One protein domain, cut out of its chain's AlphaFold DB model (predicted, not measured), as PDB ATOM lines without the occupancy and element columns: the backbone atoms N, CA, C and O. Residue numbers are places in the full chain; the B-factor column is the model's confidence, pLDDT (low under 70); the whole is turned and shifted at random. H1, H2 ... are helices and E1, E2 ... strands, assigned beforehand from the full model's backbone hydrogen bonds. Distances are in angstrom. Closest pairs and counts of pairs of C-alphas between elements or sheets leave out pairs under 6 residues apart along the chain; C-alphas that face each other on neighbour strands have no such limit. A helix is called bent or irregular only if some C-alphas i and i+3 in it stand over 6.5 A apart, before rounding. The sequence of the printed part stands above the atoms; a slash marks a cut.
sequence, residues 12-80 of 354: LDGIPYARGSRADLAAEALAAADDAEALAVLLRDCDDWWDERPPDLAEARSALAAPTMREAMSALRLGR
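What this domain is: This is residues 12 to 80 of the 354 residues of an uncharacterized protein of Motilibacter rhizosphaerae (UniProt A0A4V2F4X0). What is the main picture? Two helical hairpins, H1 with H2 and H3 with H4, make a row; H2 crosses H3, and strand E1 is beside H1 at one end. What makes it up? The printed part has 69 residues with E1, H1, H2, H3, H4 in chain order: mostly helix, compact, radius of gyration of the C-alphas 11.9 A, spans 28 by 27 by 20 A.

How they stand to each other: What touches H1? H1, residues 20 to 30, and H2, residues 35 to 42, touch as a hairpin, opposite ways at a shallow tilt of 34 degrees, only just short of steep; closest C-alphas Ala 29 and Ala 38, 4.2 A. What comes next? H2 touches H3, residues 57 to 63, about perpendicular at 74 degrees; closest C-alphas Ala 40 and Ala 60, 5.1 A. H3 and H4, residues 69 to 75, touch as a hairpin at a shallow 17 degrees; closest C-alphas Ala 63 and Ala 72, 4.4 A. How are the helix backbones? Every O i to N i+4 pair is within hydrogen-bond range in H2, H3 and H4, and 5 of 7 in H1.

Where its parts are: Where is E1? E1, residues 15 to 18, starts at C-alpha (50.358, 10.646, -31.233) and pairs with no named strand. How long is H1? It spans 14.4 A and is irregular: C-alphas 21 and 24 are 8.6 A apart. Where does H4 end? At C-alpha 75, (34.389, 13.977, -19.360).

The domain as a whole: Which link is long? H2 to H3, 14 residues. Any cut or low confidence? The printed part has no cut, and no printed residue is under 70.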
ATOM      1  N   LEU A  12      49.553  15.216 -32.275       97.19
ATOM      2  CA  LEU A  12      49.093  15.859 -31.048       97.19
ATOM      3  C   LEU A  12      49.436  14.967 -29.867       97.19
ATOM      4  O   LEU A  12      49.181  13.766 -29.901       97.19
ATOM      5  N   ASP A  13      50.058  15.556 -28.846       94.50
ATOM      6  CA  ASP A  13      50.509  14.840 -27.646       94.50
ATOM      7  C   ASP A  13      51.410  13.622 -27.963       94.50
ATOM      8  O   ASP A  13      51.344  12.559 -27.346       94.50
ATOM      9  N   GLY A  14      52.237  13.764 -29.007       94.50
ATOM     10  CA  GLY A  14      53.131  12.709 -29.492       94.50
ATOM     11  C   GLY A  14      52.435  11.548 -30.212       94.50
ATOM     12  O   GLY A  14      53.083  10.538 -30.474       94.50
ATOM     13  N   ILE A  15      51.143  11.669 -30.534       97.25
ATOM     14  CA  ILE A  15      50.358  10.646 -31.233       97.25
ATOM     15  C   ILE A  15      50.040  11.155 -32.649       97.25
ATOM     16  O   ILE A  15      49.303  12.136 -32.797       97.25
ATOM     17  N   PRO A  16      50.572  10.524 -33.712       96.75
ATOM     18  CA  PRO A  16      50.191  10.842 -35.080       96.75
ATOM     19  C   PRO A  16      48.738  10.455 -35.357       96.75
ATOM     20  O   PRO A  16      48.318   9.330 -35.083       96.75
ATOM     21  N   TYR A  17      47.987  11.370 -35.961       97.12
ATOM     22  CA  TYR A  17      46.653  11.139 -36.494       97.12
ATOM     23  C   TYR A  17      46.734  10.888 -38.002       97.12
ATOM     24  O   TYR A  17      46.870  11.810 -38.807       97.12
ATOM     25  N   ALA A  18      46.660   9.613 -38.373       94.94
ATOM     26  CA  ALA A  18      46.730   9.090 -39.734       94.94
ATOM     27  C   ALA A  18      45.463   8.290 -40.116       94.94
ATOM     28  O   ALA A  18      45.508   7.412 -40.979       94.94
ATOM     29  N   ARG A  19      44.319   8.569 -39.473       94.31
ATOM     30  CA  ARG A  19      43.031   7.928 -39.777       94.31
ATOM     31  C   ARG A  19      42.421   8.530 -41.045       94.31
ATOM     32  O   ARG A  19      41.871   9.629 -41.026       94.31
ATOM     33  N   GLY A  20      42.507   7.793 -42.151       91.88
ATOM     34  CA  GLY A  20      42.007   8.225 -43.458       91.88
ATOM     35  C   GLY A  20      40.479   8.252 -43.536       91.88
ATOM     36  O   GLY A  20      39.914   9.108 -44.213       91.88
ATOM     37  N   SER A  21      39.799   7.374 -42.792       92.56
ATOM     38  CA  SER A  21      38.329   7.307 -42.733       92.56
ATOM     39  C   SER A  21      37.648   8.503 -42.042       92.56
ATOM     40  O   SER A  21      36.417   8.556 -41.991       92.56
ATOM     41  N   ARG A  22      38.429   9.456 -41.512       95.19
ATOM     42  CA  ARG A  22      37.988  10.657 -40.774       95.19
ATOM     43  C   ARG A  22      38.766  11.913 -41.192       95.19
ATOM     44  O   ARG A  22      39.205  12.716 -40.369       95.19
ATOM     45  N   ALA A  23      38.984  12.079 -42.497       93.31
ATOM     46  CA  ALA A  23      39.738  13.214 -43.039       93.31
ATOM     47  C   ALA A  23      39.088  14.587 -42.751       93.31
ATOM     48  O   ALA A  23      39.789  15.594 -42.657       93.31
ATOM     49  N   ASP A  24      37.766  14.632 -42.601       95.44
ATOM     50  CA  ASP A  24      36.999  15.812 -42.195       95.44
ATOM     51  C   ASP A  24      37.314  16.234 -40.755       95.44
ATOM     52  O   ASP A  24      37.599  17.406 -40.510       95.44
ATOM     53  N   LEU A  25      37.369  15.276 -39.828       96.38
ATOM     54  CA  LEU A  25      37.758  15.529 -38.443       96.38
ATOM     55  C   LEU A  25      39.216  16.007 -38.342       96.38
ATOM     56  O   LEU A  25      39.517  16.937 -37.593       96.38
ATOM     57  N   ALA A  26      40.121  15.429 -39.141       96.00
ATOM     58  CA  ALA A  26      41.501  15.909 -39.233       96.00
ATOM     59  C   ALA A  26      41.573  17.363 -39.733       96.00
ATOM     60  O   ALA A  26      42.383  18.150 -39.242       96.00
ATOM     61  N   ALA A  27      40.725  17.736 -40.698       96.12
ATOM     62  CA  ALA A  27      40.647  19.105 -41.199       96.12
ATOM     63  C   ALA A  27      40.080  20.081 -40.152       96.12
ATOM     64  O   ALA A  27      40.591  21.195 -40.049       96.12
ATOM     65  N   GLU A  28      39.081  19.670 -39.360       97.25
ATOM     66  CA  GLU A  28      38.561  20.455 -38.226       97.25
ATOM     67  C   GLU A  28      39.659  20.701 -37.184       97.25
ATOM     68  O   GLU A  28      39.884  21.843 -36.787       97.25
ATOM     69  N   ALA A  29      40.413  19.663 -36.806       97.62
ATOM     70  CA  ALA A  29      41.513  19.791 -35.852       97.62
ATOM     71  C   ALA A  29      42.651  20.687 -36.375       97.62
ATOM     72  O   ALA A  29      43.194  21.491 -35.625       97.62
ATOM     73  N   LEU A  30      42.981  20.617 -37.670       96.75
ATOM     74  CA  LEU A  30      43.970  21.507 -38.300       96.75
ATOM     75  C   LEU A  30      43.529  22.979 -38.353       96.75
ATOM     76  O   LEU A  30      44.377  23.854 -38.524       96.75
ATOM     77  N   ALA A  31      42.226  23.252 -38.265       97.12
ATOM     78  CA  ALA A  31      41.667  24.602 -38.258       97.12
ATOM     79  C   ALA A  31      41.506  25.192 -36.843       97.12
ATOM     80  O   ALA A  31      41.110  26.353 -36.719       97.12
ATOM     81  N   ALA A  32      41.792  24.411 -35.797       97.38
ATOM     82  CA  ALA A  32      41.741  24.849 -34.406       97.38
ATOM     83  C   ALA A  32      42.730  25.992 -34.116       97.38
ATOM     84  O   ALA A  32      43.736  26.157 -34.807       97.38
ATOM     85  N   ALA A  33      42.451  26.787 -33.078       96.00
ATOM     86  CA  ALA A  33      43.286  27.937 -32.735       96.00
ATOM     87  C   ALA A  33      44.640  27.543 -32.118       96.00
ATOM     88  O   ALA A  33      45.614  28.286 -32.256       96.00
ATOM     89  N   ASP A  34      44.693  26.398 -31.434       96.56
ATOM     90  CA  ASP A  34      45.883  25.851 -30.784       96.56
ATOM     91  C   ASP A  34      45.829  24.313 -30.685       96.56
ATOM     92  O   ASP A  34      44.808  23.684 -30.978       96.56
ATOM     93  N   ASP A  35      46.940  23.703 -30.258       96.94
ATOM     94  CA  ASP A  35      47.074  22.247 -30.123       96.94
ATOM     95  C   ASP A  35      46.094  21.647 -29.102       96.94
ATOM     96  O   ASP A  35      45.664  20.503 -29.257       96.94
ATOM     97  N   ALA A  36      45.715  22.393 -28.058       97.31
ATOM     98  CA  ALA A  36      44.795  21.907 -27.031       97.31
ATOM     99  C   ALA A  36      43.360  21.830 -27.568       97.31
ATOM    100  O   ALA A  36      42.645  20.862 -27.306       97.31
ATOM    101  N   GLU A  37      42.936  22.823 -28.349       98.12
ATOM    102  CA  GLU A  37      41.681  22.784 -29.089       98.12
ATOM    103  C   GLU A  37      41.708  21.712 -30.180       98.12
ATOM    104  O   GLU A  37      40.746  20.952 -30.276       98.12
ATOM    105  N   ALA A  38      42.801  21.586 -30.937       98.31
ATOM    106  CA  ALA A  38      42.954  20.541 -31.949       98.31
ATOM    107  C   ALA A  38      42.820  19.141 -31.329       98.31
ATOM    108  O   ALA A  38      42.095  18.289 -31.844       98.31
ATOM    109  N   LEU A  39      43.461  18.915 -30.178       98.62
ATOM    110  CA  LEU A  39      43.358  17.658 -29.446       98.62
ATOM    111  C   LEU A  39      41.933  17.446 -28.945       98.62
ATOM    112  O   LEU A  39      41.362  16.387 -29.189       98.62
ATOM    113  N   ALA A  40      41.318  18.454 -28.324       98.56
ATOM    114  CA  ALA A  40      39.936  18.362 -27.865       98.56
ATOM    115  C   ALA A  40      38.946  18.077 -29.009       98.56
ATOM    116  O   ALA A  40      37.968  17.374 -28.781       98.56
ATOM    117  N   VAL A  41      39.192  18.556 -30.235       98.56
ATOM    118  CA  VAL A  41      38.412  18.174 -31.424       98.56
ATOM    119  C   VAL A  41      38.532  16.671 -31.687       98.56
ATOM    120  O   VAL A  41      37.510  15.991 -31.758       98.56
ATOM    121  N   LEU A  42      39.754  16.131 -31.763       98.56
ATOM    122  CA  LEU A  42      39.968  14.702 -32.034       98.56
ATOM    123  C   LEU A  42      39.462  13.789 -30.906       98.56
ATOM    124  O   LEU A  42      38.989  12.687 -31.173       98.56
ATOM    125  N   LEU A  43      39.541  14.235 -29.649       98.56
ATOM    126  CA  LEU A  43      39.077  13.479 -28.482       98.56
ATOM    127  C   LEU A  43      37.555  13.280 -28.447       98.56
ATOM    128  O   LEU A  43      37.074  12.445 -27.684       98.56
ATOM    129  N   ARG A  44      36.791  14.023 -29.257       97.75
ATOM    130  CA  ARG A  44      35.332  13.870 -29.352       97.75
ATOM    131  C   ARG A  44      34.892  12.707 -30.229       97.75
ATOM    132  O   ARG A  44      33.713  12.358 -30.203       97.75
ATOM    133  N   ASP A  45      35.800  12.148 -31.023       96.69
ATOM    134  CA  ASP A  45      35.493  11.006 -31.874       96.69
ATOM    135  C   ASP A  45      35.166   9.767 -31.036       96.69
ATOM    136  O   ASP A  45      35.622   9.610 -29.902       96.69
ATOM    137  N   CYS A  46      34.366   8.875 -31.603       94.25
ATOM    138  CA  CYS A  46      33.938   7.637 -30.962       94.25
ATOM    139  C   CYS A  46      34.007   6.488 -31.972       94.25
ATOM    140  O   CYS A  46      34.154   6.698 -33.177       94.25
ATOM    141  N   ASP A  47      33.892   5.257 -31.478       91.62
ATOM    142  CA  ASP A  47      33.751   4.092 -32.344       91.62
ATOM    143  C   ASP A  47      32.517   4.211 -33.255       91.62
ATOM    144  O   ASP A  47      31.474   4.710 -32.842       91.62
ATOM    145  N   ASP A  48      32.596   3.675 -34.474       89.56
ATOM    146  CA  ASP A  48      31.512   3.751 -35.469       89.56
ATOM    147  C   ASP A  48      30.216   3.046 -35.014       89.56
ATOM    148  O   ASP A  48      29.135   3.329 -35.526       89.56
ATOM    149  N   TRP A  49      30.314   2.126 -34.053       86.75
ATOM    150  CA  TRP A  49      29.178   1.424 -33.446       86.75
ATOM    151  C   TRP A  49      28.631   2.120 -32.188       86.75
ATOM    152  O   TRP A  49      27.675   1.629 -31.583       86.75
ATOM    153  N   TRP A  50      29.242   3.226 -31.753       90.06
ATOM    154  CA  TRP A  50      28.777   4.006 -30.613       90.06
ATOM    155  C   TRP A  50      27.422   4.656 -30.914       90.06
ATOM    156  O   TRP A  50      27.222   5.255 -31.967       90.06
ATOM    157  N   ASP A  51      26.484   4.531 -29.980       89.56
ATOM    158  CA  ASP A  51      25.082   4.942 -30.136       89.56
ATOM    159  C   ASP A  51      24.646   6.010 -29.117       89.56
ATOM    160  O   ASP A  51      23.498   6.456 -29.139       89.56
ATOM    161  N   GLU A  52      25.551   6.455 -28.241       91.06
ATOM    162  CA  GLU A  52      25.297   7.554 -27.309       91.06
ATOM    163  C   GLU A  52      25.888   8.867 -27.845       91.06
ATOM    164  O   GLU A  52      26.662   8.904 -28.803       91.06
ATOM    165  N   ARG A  53      25.515   9.993 -27.230       93.75
ATOM    166  CA  ARG A  53      25.992  11.310 -27.668       93.75
ATOM    167  C   ARG A  53      27.504  11.455 -27.382       93.75
ATOM    168  O   ARG A  53      27.871  11.353 -26.208       93.75
ATOM    169  N   PRO A  54      28.345  11.804 -28.379       94.88
ATOM    170  CA  PRO A  54      29.756  12.127 -28.150       94.88
ATOM    171  C   PRO A  54      29.913  13.399 -27.294       94.88
ATOM    172  O   PRO A  54      28.991  14.226 -27.247       94.88
ATOM    173  N   PRO A  55      31.058  13.595 -26.617       97.12
ATOM    174  CA  PRO A  55      31.288  14.801 -25.831       97.12
ATOM    175  C   PRO A  55      31.296  16.045 -26.732       97.12
ATOM    176  O   PRO A  55      31.671  16.007 -27.912       97.12
ATOM    177  N   ASP A  56      30.851  17.174 -26.189       97.44
ATOM    178  CA  ASP A  56      31.097  18.460 -26.838       97.44
ATOM    179  C   ASP A  56      32.536  18.952 -26.597       97.44
ATOM    180  O   ASP A  56      33.338  18.323 -25.906       97.44
ATOM    181  N   LEU A  57      32.898  20.074 -27.222       97.69
ATOM    182  CA  LEU A  57      34.256  20.610 -27.139       97.69
ATOM    183  C   LEU A  57      34.637  21.064 -25.723       97.69
ATOM    184  O   LEU A  57      35.803  20.961 -25.350       97.69
ATOM    185  N   ALA A  58      33.687  21.565 -24.927       97.81
ATOM    186  CA  ALA A  58      33.969  21.985 -23.558       97.81
ATOM    187  C   ALA A  58      34.216  20.766 -22.659       97.81
ATOM    188  O   ALA A  58      35.160  20.763 -21.867       97.81
ATOM    189  N   GLU A  59      33.419  19.715 -22.837       98.19
ATOM    190  CA  GLU A  59      33.597  18.427 -22.168       98.19
ATOM    191  C   GLU A  59      34.950  17.791 -22.530       98.19
ATOM    192  O   GLU A  59      35.738  17.476 -21.636       98.19
ATOM    193  N   ALA A  60      35.297  17.718 -23.819       98.31
ATOM    194  CA  ALA A  60      36.591  17.197 -24.262       98.31
ATOM    195  C   ALA A  60      37.783  18.029 -23.747       98.31
ATOM    196  O   ALA A  60      38.792  17.466 -23.326       98.31
ATOM    197  N   ARG A  61      37.660  19.363 -23.689       97.94
ATOM    198  CA  ARG A  61      38.671  20.233 -23.056       97.94
ATOM    199  C   ARG A  61      38.821  19.959 -21.563       97.94
ATOM    200  O   ARG A  61      39.937  19.994 -21.056       97.94
ATOM    201  N   SER A  62      37.726  19.679 -20.854       98.06
ATOM    202  CA  SER A  62      37.784  19.367 -19.422       98.06
ATOM    203  C   SER A  62      38.540  18.065 -19.138       98.06
ATOM    204  O   SER A  62      39.239  17.982 -18.129       98.06
ATOM    205  N   ALA A  63      38.502  17.097 -20.063       98.00
ATOM    206  CA  ALA A  63      39.265  15.856 -19.947       98.00
ATOM    207  C   ALA A  63      40.782  16.105 -19.890       98.00
ATOM    208  O   ALA A  63      41.474  15.440 -19.124       98.00
ATOM    209  N   LEU A  64      41.295  17.108 -20.614       97.62
ATOM    210  CA  LEU A  64      42.722  17.466 -20.609       97.62
ATOM    211  C   LEU A  64      43.229  17.900 -19.225       97.62
ATOM    212  O   LEU A  64      44.418  17.786 -18.937       97.62
ATOM    213  N   ALA A  65      42.330  18.394 -18.369       96.88
ATOM    214  CA  ALA A  65      42.632  18.818 -17.005       96.88
ATOM    215  C   ALA A  65      42.287  17.755 -15.946       96.88
ATOM    216  O   ALA A  65      42.456  18.009 -14.752       96.88
ATOM    217  N   ALA A  66      41.792  16.582 -16.350       97.94
ATOM    218  CA  ALA A  66      41.340  15.562 -15.416       97.94
ATOM    219  C   ALA A  66      42.517  14.966 -14.610       97.94
ATOM    220  O   ALA A  66      43.522  14.532 -15.188       97.94
ATOM    221  N   PRO A  67      42.421  14.898 -13.271       97.62
ATOM    222  CA  PRO A  67      43.473  14.343 -12.427       97.62
ATOM    223  C   PRO A  67      43.570  12.819 -12.547       97.62
ATOM    224  O   PRO A  67      44.682  12.290 -12.464       97.62
ATOM    225  N   THR A  68      42.450  12.132 -12.791       97.94
ATOM    226  CA  THR A  68      42.353  10.667 -12.874       97.94
ATOM    227  C   THR A  68      41.851  10.200 -14.239       97.94
ATOM    228  O   THR A  68      41.135  10.924 -14.940       97.94
ATOM    229  N   MET A  69      42.188   8.961 -14.604       97.56
ATOM    230  CA  MET A  69      41.697   8.315 -15.820       97.56
ATOM    231  C   MET A  69      40.171   8.236 -15.798       97.56
ATOM    232  O   MET A  69      39.526   8.532 -16.802       97.56
ATOM    233  N   ARG A  70      39.569   7.887 -14.654       96.88
ATOM    234  CA  ARG A  70      38.105   7.842 -14.503       96.88
ATOM    235  C   ARG A  70      37.423   9.180 -14.765       96.88
ATOM    236  O   ARG A  70      36.406   9.208 -15.460       96.88
ATOM    237  N   GLU A  71      37.971  10.277 -14.253       98.12
ATOM    238  CA  GLU A  71      37.432  11.615 -14.514       98.12
ATOM    239  C   GLU A  71      37.577  11.997 -15.991       98.12
ATOM    240  O   GLU A  71      36.624  12.506 -16.584       98.12
ATOM    241  N   ALA A  72      38.709  11.661 -16.617       98.44
ATOM    242  CA  ALA A  72      38.913  11.879 -18.045       98.44
ATOM    243  C   ALA A  72      37.899  11.092 -18.895       98.44
ATOM    244  O   ALA A  72      37.259  11.652 -19.780       98.44
ATOM    245  N   MET A  73      37.687   9.806 -18.595       98.00
ATOM    246  CA  MET A  73      36.705   8.965 -19.293       98.00
ATOM    247  C   MET A  73      35.267   9.466 -19.111       98.00
ATOM    248  O   MET A  73      34.465   9.377 -20.044       98.00
ATOM    249  N   SER A  74      34.940   9.999 -17.929       97.12
ATOM    250  CA  SER A  74      33.636  10.609 -17.657       97.12
ATOM    251  C   SER A  74      33.425  11.873 -18.493       97.12
ATOM    252  O   SER A  74      32.398  11.984 -19.163       97.12
ATOM    253  N   ALA A  75      34.413  12.772 -18.531       98.12
ATOM    254  CA  ALA A  75      34.389  13.977 -19.360       98.12
ATOM    255  C   ALA A  75      34.276  13.653 -20.861       98.12
ATOM    256  O   ALA A  75      33.542  14.310 -21.591       98.12
ATOM    257  N   LEU A  76      34.941  12.589 -21.311       98.19
ATOM    258  CA  LEU A  76      34.881  12.102 -22.693       98.19
ATOM    259  C   LEU A  76      33.619  11.289 -23.010       98.19
ATOM    260  O   LEU A  76      33.467  10.820 -24.134       98.19
ATOM    261  N   ARG A  77      32.710  11.112 -22.041       96.81
ATOM    262  CA  ARG A  77      31.461  10.350 -22.190       96.81
ATOM    263  C   ARG A  77      31.662   8.943 -22.760       96.81
ATOM    264  O   ARG A  77      30.839   8.460 -23.532       96.81
ATOM    265  N   LEU A  78      32.715   8.246 -22.336       95.56
ATOM    266  CA  LEU A  78      32.981   6.891 -22.831       95.56
ATOM    267  C   LEU A  78      31.955   5.849 -22.347       95.56
ATOM    268  O   LEU A  78      31.965   4.719 -22.831       95.56
ATOM    269  N   GLY A  79      31.081   6.196 -21.394       92.94
ATOM    270  CA  GLY A  79      29.969   5.362 -20.925       92.94
ATOM    271  C   GLY A  79      30.387   3.913 -20.666       92.94
ATOM    272  O   GLY A  79      31.352   3.653 -19.949       92.94
ATOM    273  N   ARG A  80      29.711   2.962 -21.317       92.06
ATOM    274  CA  ARG A  80      30.028   1.521 -21.235       92.06
ATOM    275  C   ARG A  80      31.453   1.142 -21.669       92.06
ATOM    276  O   ARG A  80      31.971   0.132 -21.206       92.06
TER     277      ARG A  80